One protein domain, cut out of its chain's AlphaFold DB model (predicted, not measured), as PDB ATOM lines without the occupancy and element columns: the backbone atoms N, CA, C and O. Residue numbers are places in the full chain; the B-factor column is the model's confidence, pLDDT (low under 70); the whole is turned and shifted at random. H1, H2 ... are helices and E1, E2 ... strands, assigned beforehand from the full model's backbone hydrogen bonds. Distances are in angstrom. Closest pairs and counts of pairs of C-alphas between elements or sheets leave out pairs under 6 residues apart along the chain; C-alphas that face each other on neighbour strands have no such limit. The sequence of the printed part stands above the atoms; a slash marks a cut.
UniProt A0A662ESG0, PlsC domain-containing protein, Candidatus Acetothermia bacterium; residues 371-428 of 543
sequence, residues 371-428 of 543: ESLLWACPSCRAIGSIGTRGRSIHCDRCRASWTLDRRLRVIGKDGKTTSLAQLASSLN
ATOM      1  N   GLU A 371      99.802 125.734 173.162       91.50
ATOM      2  CA  GLU A 371      98.889 125.868 174.302       91.50
ATOM      3  C   GLU A 371      98.937 124.663 175.263       91.50
ATOM      4  O   GLU A 371      98.678 124.800 176.454       91.50
ATOM      5  N   SER A 372      99.326 123.475 174.780       90.19
ATOM      6  CA  SER A 372      99.554 122.316 175.648       90.19
ATOM      7  C   SER A 372     100.830 122.456 176.481       90.19
ATOM      8  O   SER A 372     100.847 122.030 177.629       90.19
ATOM      9  N   LEU A 373     101.887 123.053 175.924       91.75
ATOM     10  CA  LEU A 373     103.145 123.304 176.635       91.75
ATOM     11  C   LEU A 373     103.049 124.544 177.532       91.75
ATOM     12  O   LEU A 373     103.406 124.497 178.701       91.75
ATOM     13  N   LEU A 374     102.545 125.643 176.976       93.81
ATOM     14  CA  LEU A 374     102.288 126.914 177.645       93.81
ATOM     15  C   LEU A 374     100.862 126.905 178.199       93.81
ATOM     16  O   LEU A 374      99.989 127.641 177.746       93.81
ATOM     17  N   TRP A 375     100.622 126.014 179.155       92.94
ATOM     18  CA  TRP A 375      99.296 125.788 179.729       92.94
ATOM     19  C   TRP A 375      98.806 126.924 180.641       92.94
ATOM     20  O   TRP A 375      97.624 126.978 180.989       92.94
ATOM     21  N   ALA A 376      99.689 127.854 180.999       94.75
ATOM     22  CA  ALA A 376      99.375 129.126 181.632       94.75
ATOM     23  C   ALA A 376     100.160 130.253 180.947       94.75
ATOM     24  O   ALA A 376     101.139 130.014 180.239       94.75
ATOM     25  N   CYS A 377      99.716 131.496 181.137       94.62
ATOM     26  CA  CYS A 377     100.397 132.649 180.561       94.62
ATOM     27  C   CYS A 377     101.712 132.961 181.298       94.62
ATOM     28  O   CYS A 377     101.652 133.267 182.488       94.62
ATOM     29  N   PRO A 378     102.869 133.024 180.610       92.62
ATOM     30  CA  PRO A 378     104.144 133.411 181.227       92.62
ATOM     31  C   PRO A 378     104.166 134.826 181.823       92.62
ATOM     32  O   PRO A 378     104.974 135.114 182.696       92.62
ATOM     33  N   SER A 379     103.297 135.731 181.356       92.25
ATOM     34  CA  SER A 379     103.264 137.124 181.828       92.25
ATOM     35  C   SER A 379     102.311 137.353 183.000       92.25
ATOM     36  O   SER A 379     102.663 138.059 183.935       92.25
ATOM     37  N   CYS A 380     101.095 136.797 182.951       94.00
ATOM     38  CA  CYS A 380     100.061 137.048 183.967       94.00
ATOM     39  C   CYS A 380      99.624 135.801 184.742       94.00
ATOM     40  O   CYS A 380      98.664 135.872 185.505       94.00
ATOM     41  N   ARG A 381     100.269 134.651 184.501       94.44
ATOM     42  CA  ARG A 381     100.015 133.352 185.152       94.44
ATOM     43  C   ARG A 381      98.603 132.787 184.970       94.44
ATOM     44  O   ARG A 381      98.264 131.762 185.544       94.44
ATOM     45  N   ALA A 382      97.769 133.402 184.131       94.25
ATOM     46  CA  ALA A 382      96.411 132.929 183.898       94.25
ATOM     47  C   ALA A 382      96.398 131.557 183.203       94.25
ATOM     48  O   ALA A 382      96.873 131.421 182.068       94.25
ATOM     49  N   ILE A 383      95.828 130.564 183.883       94.31
ATOM     50  CA  ILE A 383      95.688 129.181 183.418       94.31
ATOM     51  C   ILE A 383      94.761 129.120 182.199       94.31
ATOM     52  O   ILE A 383      93.727 129.780 182.169       94.31
ATOM     53  N   GLY A 384      95.130 128.333 181.183       91.75
ATOM     54  CA  GLY A 384      94.291 128.079 180.006       91.75
ATOM     55  C   GLY A 384      94.035 129.303 179.121       91.75
ATOM     56  O   GLY A 384      93.138 129.273 178.290       91.75
ATOM     57  N   SER A 385      94.803 130.383 179.296       94.19
ATOM     58  CA  SER A 385      94.585 131.656 178.593       94.19
ATOM     59  C   SER A 385      95.404 131.822 177.310       94.19
ATOM     60  O   SER A 385      95.347 132.883 176.691       94.19
ATOM     61  N   ILE A 386      96.222 130.829 176.944       95.56
ATOM     62  CA  ILE A 386      97.113 130.900 175.782       95.56
ATOM     63  C   ILE A 386      96.388 130.424 174.522       95.56
ATOM     64  O   ILE A 386      95.979 129.270 174.423       95.56
ATOM     65  N   GLY A 387      96.314 131.309 173.531       94.69
ATOM     66  CA  GLY A 387      95.817 131.041 172.188       94.69
ATOM     67  C   GLY A 387      96.938 131.040 171.147       94.69
ATOM     68  O   GLY A 387      97.950 131.740 171.266       94.69
ATOM     69  N   THR A 388      96.759 130.268 170.072       94.94
ATOM     70  CA  THR A 388      97.732 130.172 168.973       94.94
ATOM     71  C   THR A 388      97.070 130.389 167.609       94.94
ATOM     72  O   THR A 388      96.040 129.802 167.282       94.94
ATOM     73  N   ARG A 389      97.666 131.247 166.768       94.25
ATOM     74  CA  ARG A 389      97.194 131.515 165.397       94.25
ATOM     75  C   ARG A 389      98.373 131.701 164.453       94.25
ATOM     76  O   ARG A 389      99.176 132.615 164.613       94.25
ATOM     77  N   GLY A 390      98.481 130.839 163.442       93.69
ATOM     78  CA  GLY A 390      99.653 130.834 162.567       93.69
ATOM     79  C   GLY A 390     100.917 130.614 163.400       93.69
ATOM     80  O   GLY A 390     101.040 129.576 164.039       93.69
ATOM     81  N   ARG A 391     101.830 131.589 163.421       94.56
ATOM     82  CA  ARG A 391     103.061 131.569 164.239       94.56
ATOM     83  C   ARG A 391     102.943 132.361 165.540       94.56
ATOM     84  O   ARG A 391     103.890 132.365 166.323       94.56
ATOM     85  N   SER A 392     101.829 133.055 165.732       95.25
ATOM     86  CA  SER A 392     101.613 133.945 166.862       95.25
ATOM     87  C   SER A 392     101.033 133.172 168.039       95.25
ATOM     88  O   SER A 392     100.122 132.356 167.879       95.25
ATOM     89  N   ILE A 393     101.560 133.467 169.217       96.00
ATOM     90  CA  ILE A 393     101.104 133.010 170.525       96.00
ATOM     91  C   ILE A 393     100.567 134.256 171.225       96.00
ATOM     92  O   ILE A 393     101.208 135.304 171.164       96.00
ATOM     93  N   HIS A 394      99.404 134.182 171.853       95.94
ATOM     94  CA  HIS A 394      98.819 135.307 172.576       95.94
ATOM     95  C   HIS A 394      98.156 134.839 173.862       95.94
ATOM     96  O   HIS A 394      97.791 133.675 173.983       95.94
ATOM     97  N   CYS A 395      98.008 135.749 174.818       96.44
ATOM     98  CA  CYS A 395      97.192 135.537 176.003       96.44
ATOM     99  C   CYS A 395      95.867 136.293 175.869       96.44
ATOM    100  O   CYS A 395      95.869 137.509 175.664       96.44
ATOM    101  N   ASP A 396      94.744 135.609 176.063       96.12
ATOM    102  CA  ASP A 396      93.411 136.218 175.990       96.12
ATOM    103  C   ASP A 396      93.107 137.146 177.173       96.12
ATOM    104  O   ASP A 396      92.274 138.042 177.057       96.12
ATOM    105  N   ARG A 397      93.837 136.989 178.289       96.88
ATOM    106  CA  ARG A 397      93.657 137.790 179.508       96.88
ATOM    107  C   ARG A 397      94.479 139.076 179.515       96.88
ATOM    108  O   ARG A 397      93.923 140.156 179.645       96.88
ATOM    109  N   CYS A 398      95.805 138.972 179.390       95.69
ATOM    110  CA  CYS A 398      96.706 140.135 179.470       95.69
ATOM    111  C   CYS A 398      97.136 140.686 178.105       95.69
ATOM    112  O   CYS A 398      97.896 141.648 178.051       95.69
ATOM    113  N   ARG A 399      96.697 140.070 176.997       95.25
ATOM    114  CA  ARG A 399      97.031 140.474 175.617       95.25
ATOM    115  C   ARG A 399      98.528 140.459 175.271       95.25
ATOM    116  O   ARG A 399      98.913 140.947 174.205       95.25
ATOM    117  N   ALA A 400      99.367 139.858 176.119       94.06
ATOM    118  CA  ALA A 400     100.751 139.547 175.781       94.06
ATOM    119  C   ALA A 400     100.799 138.680 174.516       94.06
ATOM    120  O   ALA A 400      99.922 137.838 174.304       94.06
ATOM    121  N   SER A 401     101.804 138.896 173.666       95.00
ATOM    122  CA  SER A 401     101.951 138.138 172.425       95.00
ATOM    123  C   SER A 401     103.404 137.852 172.088       95.00
ATOM    124  O   SER A 401     104.266 138.716 172.253       95.00
ATOM    125  N   TRP A 402     103.630 136.685 171.498       95.56
ATOM    126  CA  TRP A 402     104.924 136.220 171.022       95.56
ATOM    127  C   TRP A 402     104.807 135.650 169.612       95.56
ATOM    128  O   TRP A 402     103.734 135.235 169.176       95.56
ATOM    129  N   THR A 403     105.927 135.587 168.901       95.81
ATOM    130  CA  THR A 403     106.010 134.960 167.578       95.81
ATOM    131  C   THR A 403     107.049 133.847 167.570       95.81
ATOM    132  O   THR A 403     108.167 134.042 168.037       95.81
ATOM    133  N   LEU A 404     106.697 132.694 167.000       94.50
ATOM    134  CA  LEU A 404     107.593 131.547 166.857       94.50
ATOM    135  C   LEU A 404     108.465 131.649 165.589       94.50
ATOM    136  O   LEU A 404     107.967 131.936 164.487       94.50
ATOM    137  N   ASP A 405     109.763 131.371 165.732       92.25
ATOM    138  CA  ASP A 405     110.727 131.282 164.628       92.25
ATOM    139  C   ASP A 405     111.024 129.827 164.183       92.25
ATOM    140  O   ASP A 405     110.490 128.851 164.711       92.25
ATOM    141  N   ARG A 406     111.897 129.654 163.177       89.88
ATOM    142  CA  ARG A 406     112.271 128.324 162.637       89.88
ATOM    143  C   ARG A 406     113.147 127.481 163.571       89.88
ATOM    144  O   ARG A 406     113.369 126.307 163.283       89.88
ATOM    145  N   ARG A 407     113.691 128.074 164.633       90.62
ATOM    146  CA  ARG A 407     114.494 127.407 165.668       90.62
ATOM    147  C   ARG A 407     113.676 127.123 166.928       90.62
ATOM    148  O   ARG A 407     114.250 126.733 167.937       90.62
ATOM    149  N   LEU A 408     112.356 127.319 166.866       90.25
ATOM    150  CA  LEU A 408     111.454 127.247 168.014       90.25
ATOM    151  C   LEU A 408     111.831 128.231 169.133       90.25
ATOM    152  O   LEU A 408     111.654 127.945 170.313       90.25
ATOM    153  N   ARG A 409     112.360 129.401 168.768       91.94
ATOM    154  CA  ARG A 409     112.507 130.532 169.684       91.94
ATOM    155  C   ARG A 409     111.263 131.402 169.615       91.94
ATOM    156  O   ARG A 409     110.632 131.515 168.560       91.94
ATOM    157  N   VAL A 410     110.931 132.007 170.743       92.88
ATOM    158  CA  VAL A 410     109.786 132.895 170.910       92.88
ATOM    159  C   VAL A 410     110.285 134.331 170.993       92.88
ATOM    160  O   VAL A 410     111.206 134.645 171.746       92.88
ATOM    161  N   ILE A 411     109.710 135.187 170.157       94.69
ATOM    162  CA  ILE A 411     110.076 136.597 170.024       94.69
ATOM    163  C   ILE A 411     108.942 137.418 170.632       94.69
ATOM    164  O   ILE A 411     107.814 137.349 170.132       94.69
ATOM    165  N   GLY A 412     109.218 138.131 171.723       91.94
ATOM    166  CA  GLY A 412     108.265 139.038 172.366       91.94
ATOM    167  C   GLY A 412     108.022 140.311 171.553       91.94
ATOM    168  O   GLY A 412     108.753 140.611 170.609       91.94
ATOM    169  N   LYS A 413     106.992 141.088 171.924       86.00
ATOM    170  CA  LYS A 413     106.734 142.413 171.317       86.00
ATOM    171  C   LYS A 413     107.888 143.398 171.519       86.00
ATOM    172  O   LYS A 413     108.087 144.271 170.687       86.00
ATOM    173  N   ASP A 414     108.643 143.235 172.599       85.62
ATOM    174  CA  ASP A 414     109.848 144.002 172.924       85.62
ATOM    175  C   ASP A 414     111.071 143.606 172.072       85.62
ATOM    176  O   ASP A 414     112.167 144.117 172.285       85.62
ATOM    177  N   GLY A 415     110.912 142.667 171.132       87.38
ATOM    178  CA  GLY A 415     111.987 142.147 170.290       87.38
ATOM    179  C   GLY A 415     112.895 141.134 170.991       87.38
ATOM    180  O   GLY A 415     113.746 140.522 170.337       87.38
ATOM    181  N   LYS A 416     112.710 140.883 172.297       89.50
ATOM    182  CA  LYS A 416     113.528 139.908 173.023       89.50
ATOM    183  C   LYS A 416     113.213 138.504 172.534       89.50
ATOM    184  O   LYS A 416     112.061 138.071 172.473       89.50
ATOM    185  N   THR A 417     114.271 137.781 172.187       92.56
ATOM    186  CA  THR A 417     114.189 136.397 171.726       92.56
ATOM    187  C   THR A 417     114.612 135.470 172.852       92.56
ATOM    188  O   THR A 417     115.747 135.540 173.315       92.56
ATOM    189  N   THR A 418     113.728 134.565 173.257       91.69
ATOM    190  CA  THR A 418     114.025 133.512 174.238       91.69
ATOM    191  C   THR A 418     113.779 132.139 173.626       91.69
ATOM    192  O   THR A 418     113.107 131.998 172.599       91.69
ATOM    193  N   SER A 419     114.379 131.095 174.197       89.62
ATOM    194  CA  SER A 419     114.033 129.730 173.790       89.62
ATOM    195  C   SER A 419     112.645 129.355 174.313       89.62
ATOM    196  O   SER A 419     112.226 129.817 175.374       89.62
ATOM    197  N   LEU A 420     111.934 128.486 173.592       89.31
ATOM    198  CA  LEU A 420     110.643 127.976 174.055       89.31
ATOM    199  C   LEU A 420     110.747 127.277 175.422       89.31
ATOM    200  O   LEU A 420     109.858 127.430 176.250       89.31
ATOM    201  N   ALA A 421     111.856 126.581 175.670       87.50
ATOM    202  CA  ALA A 421     112.205 125.994 176.960       87.50
ATOM    203  C   ALA A 421     112.300 127.019 178.099       87.50
ATOM    204  O   ALA A 421     111.704 126.836 179.158       87.50
ATOM    205  N   GLN A 422     113.013 128.128 177.885       89.06
ATOM    206  CA  GLN A 422     113.095 129.206 178.877       89.06
ATOM    207  C   GLN A 422     111.729 129.843 179.137       89.06
ATOM    208  O   GLN A 422     111.395 130.130 180.280       89.06
ATOM    209  N   LEU A 423     110.918 130.032 178.093       90.06
ATOM    210  CA  LEU A 423     109.573 130.570 178.270       90.06
ATOM    211  C   LEU A 423     108.676 129.598 179.055       90.06
ATOM    212  O   LEU A 423     107.974 130.026 179.962       90.06
ATOM    213  N   ALA A 424     108.716 128.301 178.747       89.31
ATOM    214  CA  ALA A 424     107.921 127.295 179.452       89.31
ATOM    215  C   ALA A 424     108.348 127.136 180.921       89.31
ATOM    216  O   ALA A 424     107.493 127.094 181.796       89.31
ATOM    217  N   SER A 425     109.655 127.132 181.202       86.19
ATOM    218  CA  SER A 425     110.194 127.029 182.571       86.19
ATOM    219  C   SER A 425     109.950 128.262 183.446       86.19
ATOM    220  O   SER A 425     110.128 128.185 184.656       86.19
ATOM    221  N   SER A 426     109.514 129.389 182.871       87.38
ATOM    222  CA  SER A 426     109.065 130.545 183.662       87.38
ATOM    223  C   SER A 426     107.716 130.319 184.361       87.38
ATOM    224  O   SER A 426     107.340 131.098 185.236       87.38
ATOM    225  N   LEU A 427     106.982 129.265 183.987       87.12
ATOM    226  CA  LEU A 427     105.748 128.862 184.650       87.12
ATOM    227  C   LEU A 427     106.088 128.106 185.938       87.12
ATOM    228  O   LEU A 427     106.320 126.905 185.902       87.12
ATOM    229  N   ASN A 428     106.112 128.812 187.066       84.88
ATOM    230  CA  ASN A 428     106.247 128.189 188.380       84.88
ATOM    231  C   ASN A 428     104.903 127.575 188.803       84.88
ATOM    232  O   ASN A 428     103.919 128.296 188.988       84.88
TER     233      ASN A 428
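AT A GLANCE: This is residues 371 to 428 of the 543 residues of the protein "PlsC domain-containing protein" of Candidatus Acetothermia bacterium (UniProt A0A662ESG0). A strongly twisted sheet of five short strands, E1 E2 E3 E4 E5, bends like a trough, and one short helix, H1, stands up from its E4 and E5 end. At the E1 end lies a winding stretch with no named element, residues 371 to 385, which leads into E1. The printed part has 58 residues; along the chain come E1, E2, E3, E4, E5 and H1, and the sheet has that same strand order, all antiparallel. The class is mixed, helices and strands, with under half of the residues, 25, in named elements. The whole is compact, with a radius of gyration of the C-alphas of 10.2 A and spans of 26 by 22 by 21 A.

HOW THE PARTS SIT: The strands E1, residues 386 to 389, E2, residues 392 to 395, E3, residues 401 to 404, E4, residues 409 to 412, and E5, residues 417 to 419, form a meander, each strand the antiparallel neighbour of the one before. E1 and E2 are a hairpin at 152 degrees, with N 387 and O 394 within hydrogen-bond range at 2.8 A. In the hairpin E2 and E3, N 393 and O 402 are 2.8 A apart. In the hairpin E3 and E4, N 403 and O 411 are 2.9 A apart. In the hairpin E4 and E5, at 141 degrees, N 410 and O 418 are 2.9 A apart. The edge strands E1 and E5 are apart. H1, residues 420 to 425, is on the sheet at a height of 6.5 A and stands up from it at 63 degrees. It is only just over E5, with 3 of its C-alphas. The closest C-alphas of E4 and H1 are those of Arg 409 and Leu 420, 5.4 A apart. In H1 every O i to N i+4 pair is within hydrogen-bond range.

IN THESE COORDINATES: E1 begins at C-alpha 386, (97.113, 130.900, 175.782), and is 10.4 A long; E2 and E3 are 10.3 A each, E4 9.9 A and E5 7.0 A. H1 is 8.6 A long and ends at C-alpha 425, (110.194, 127.029, 182.571).

THE WHOLE: The C-alphas of Arg 397 and Arg 407, the two farthest apart, are 27.1 A apart. The printed part has no cut, and the links between named elements are tight. The mean pLDDT of the printed part is 92.3, and no printed residue is under 70.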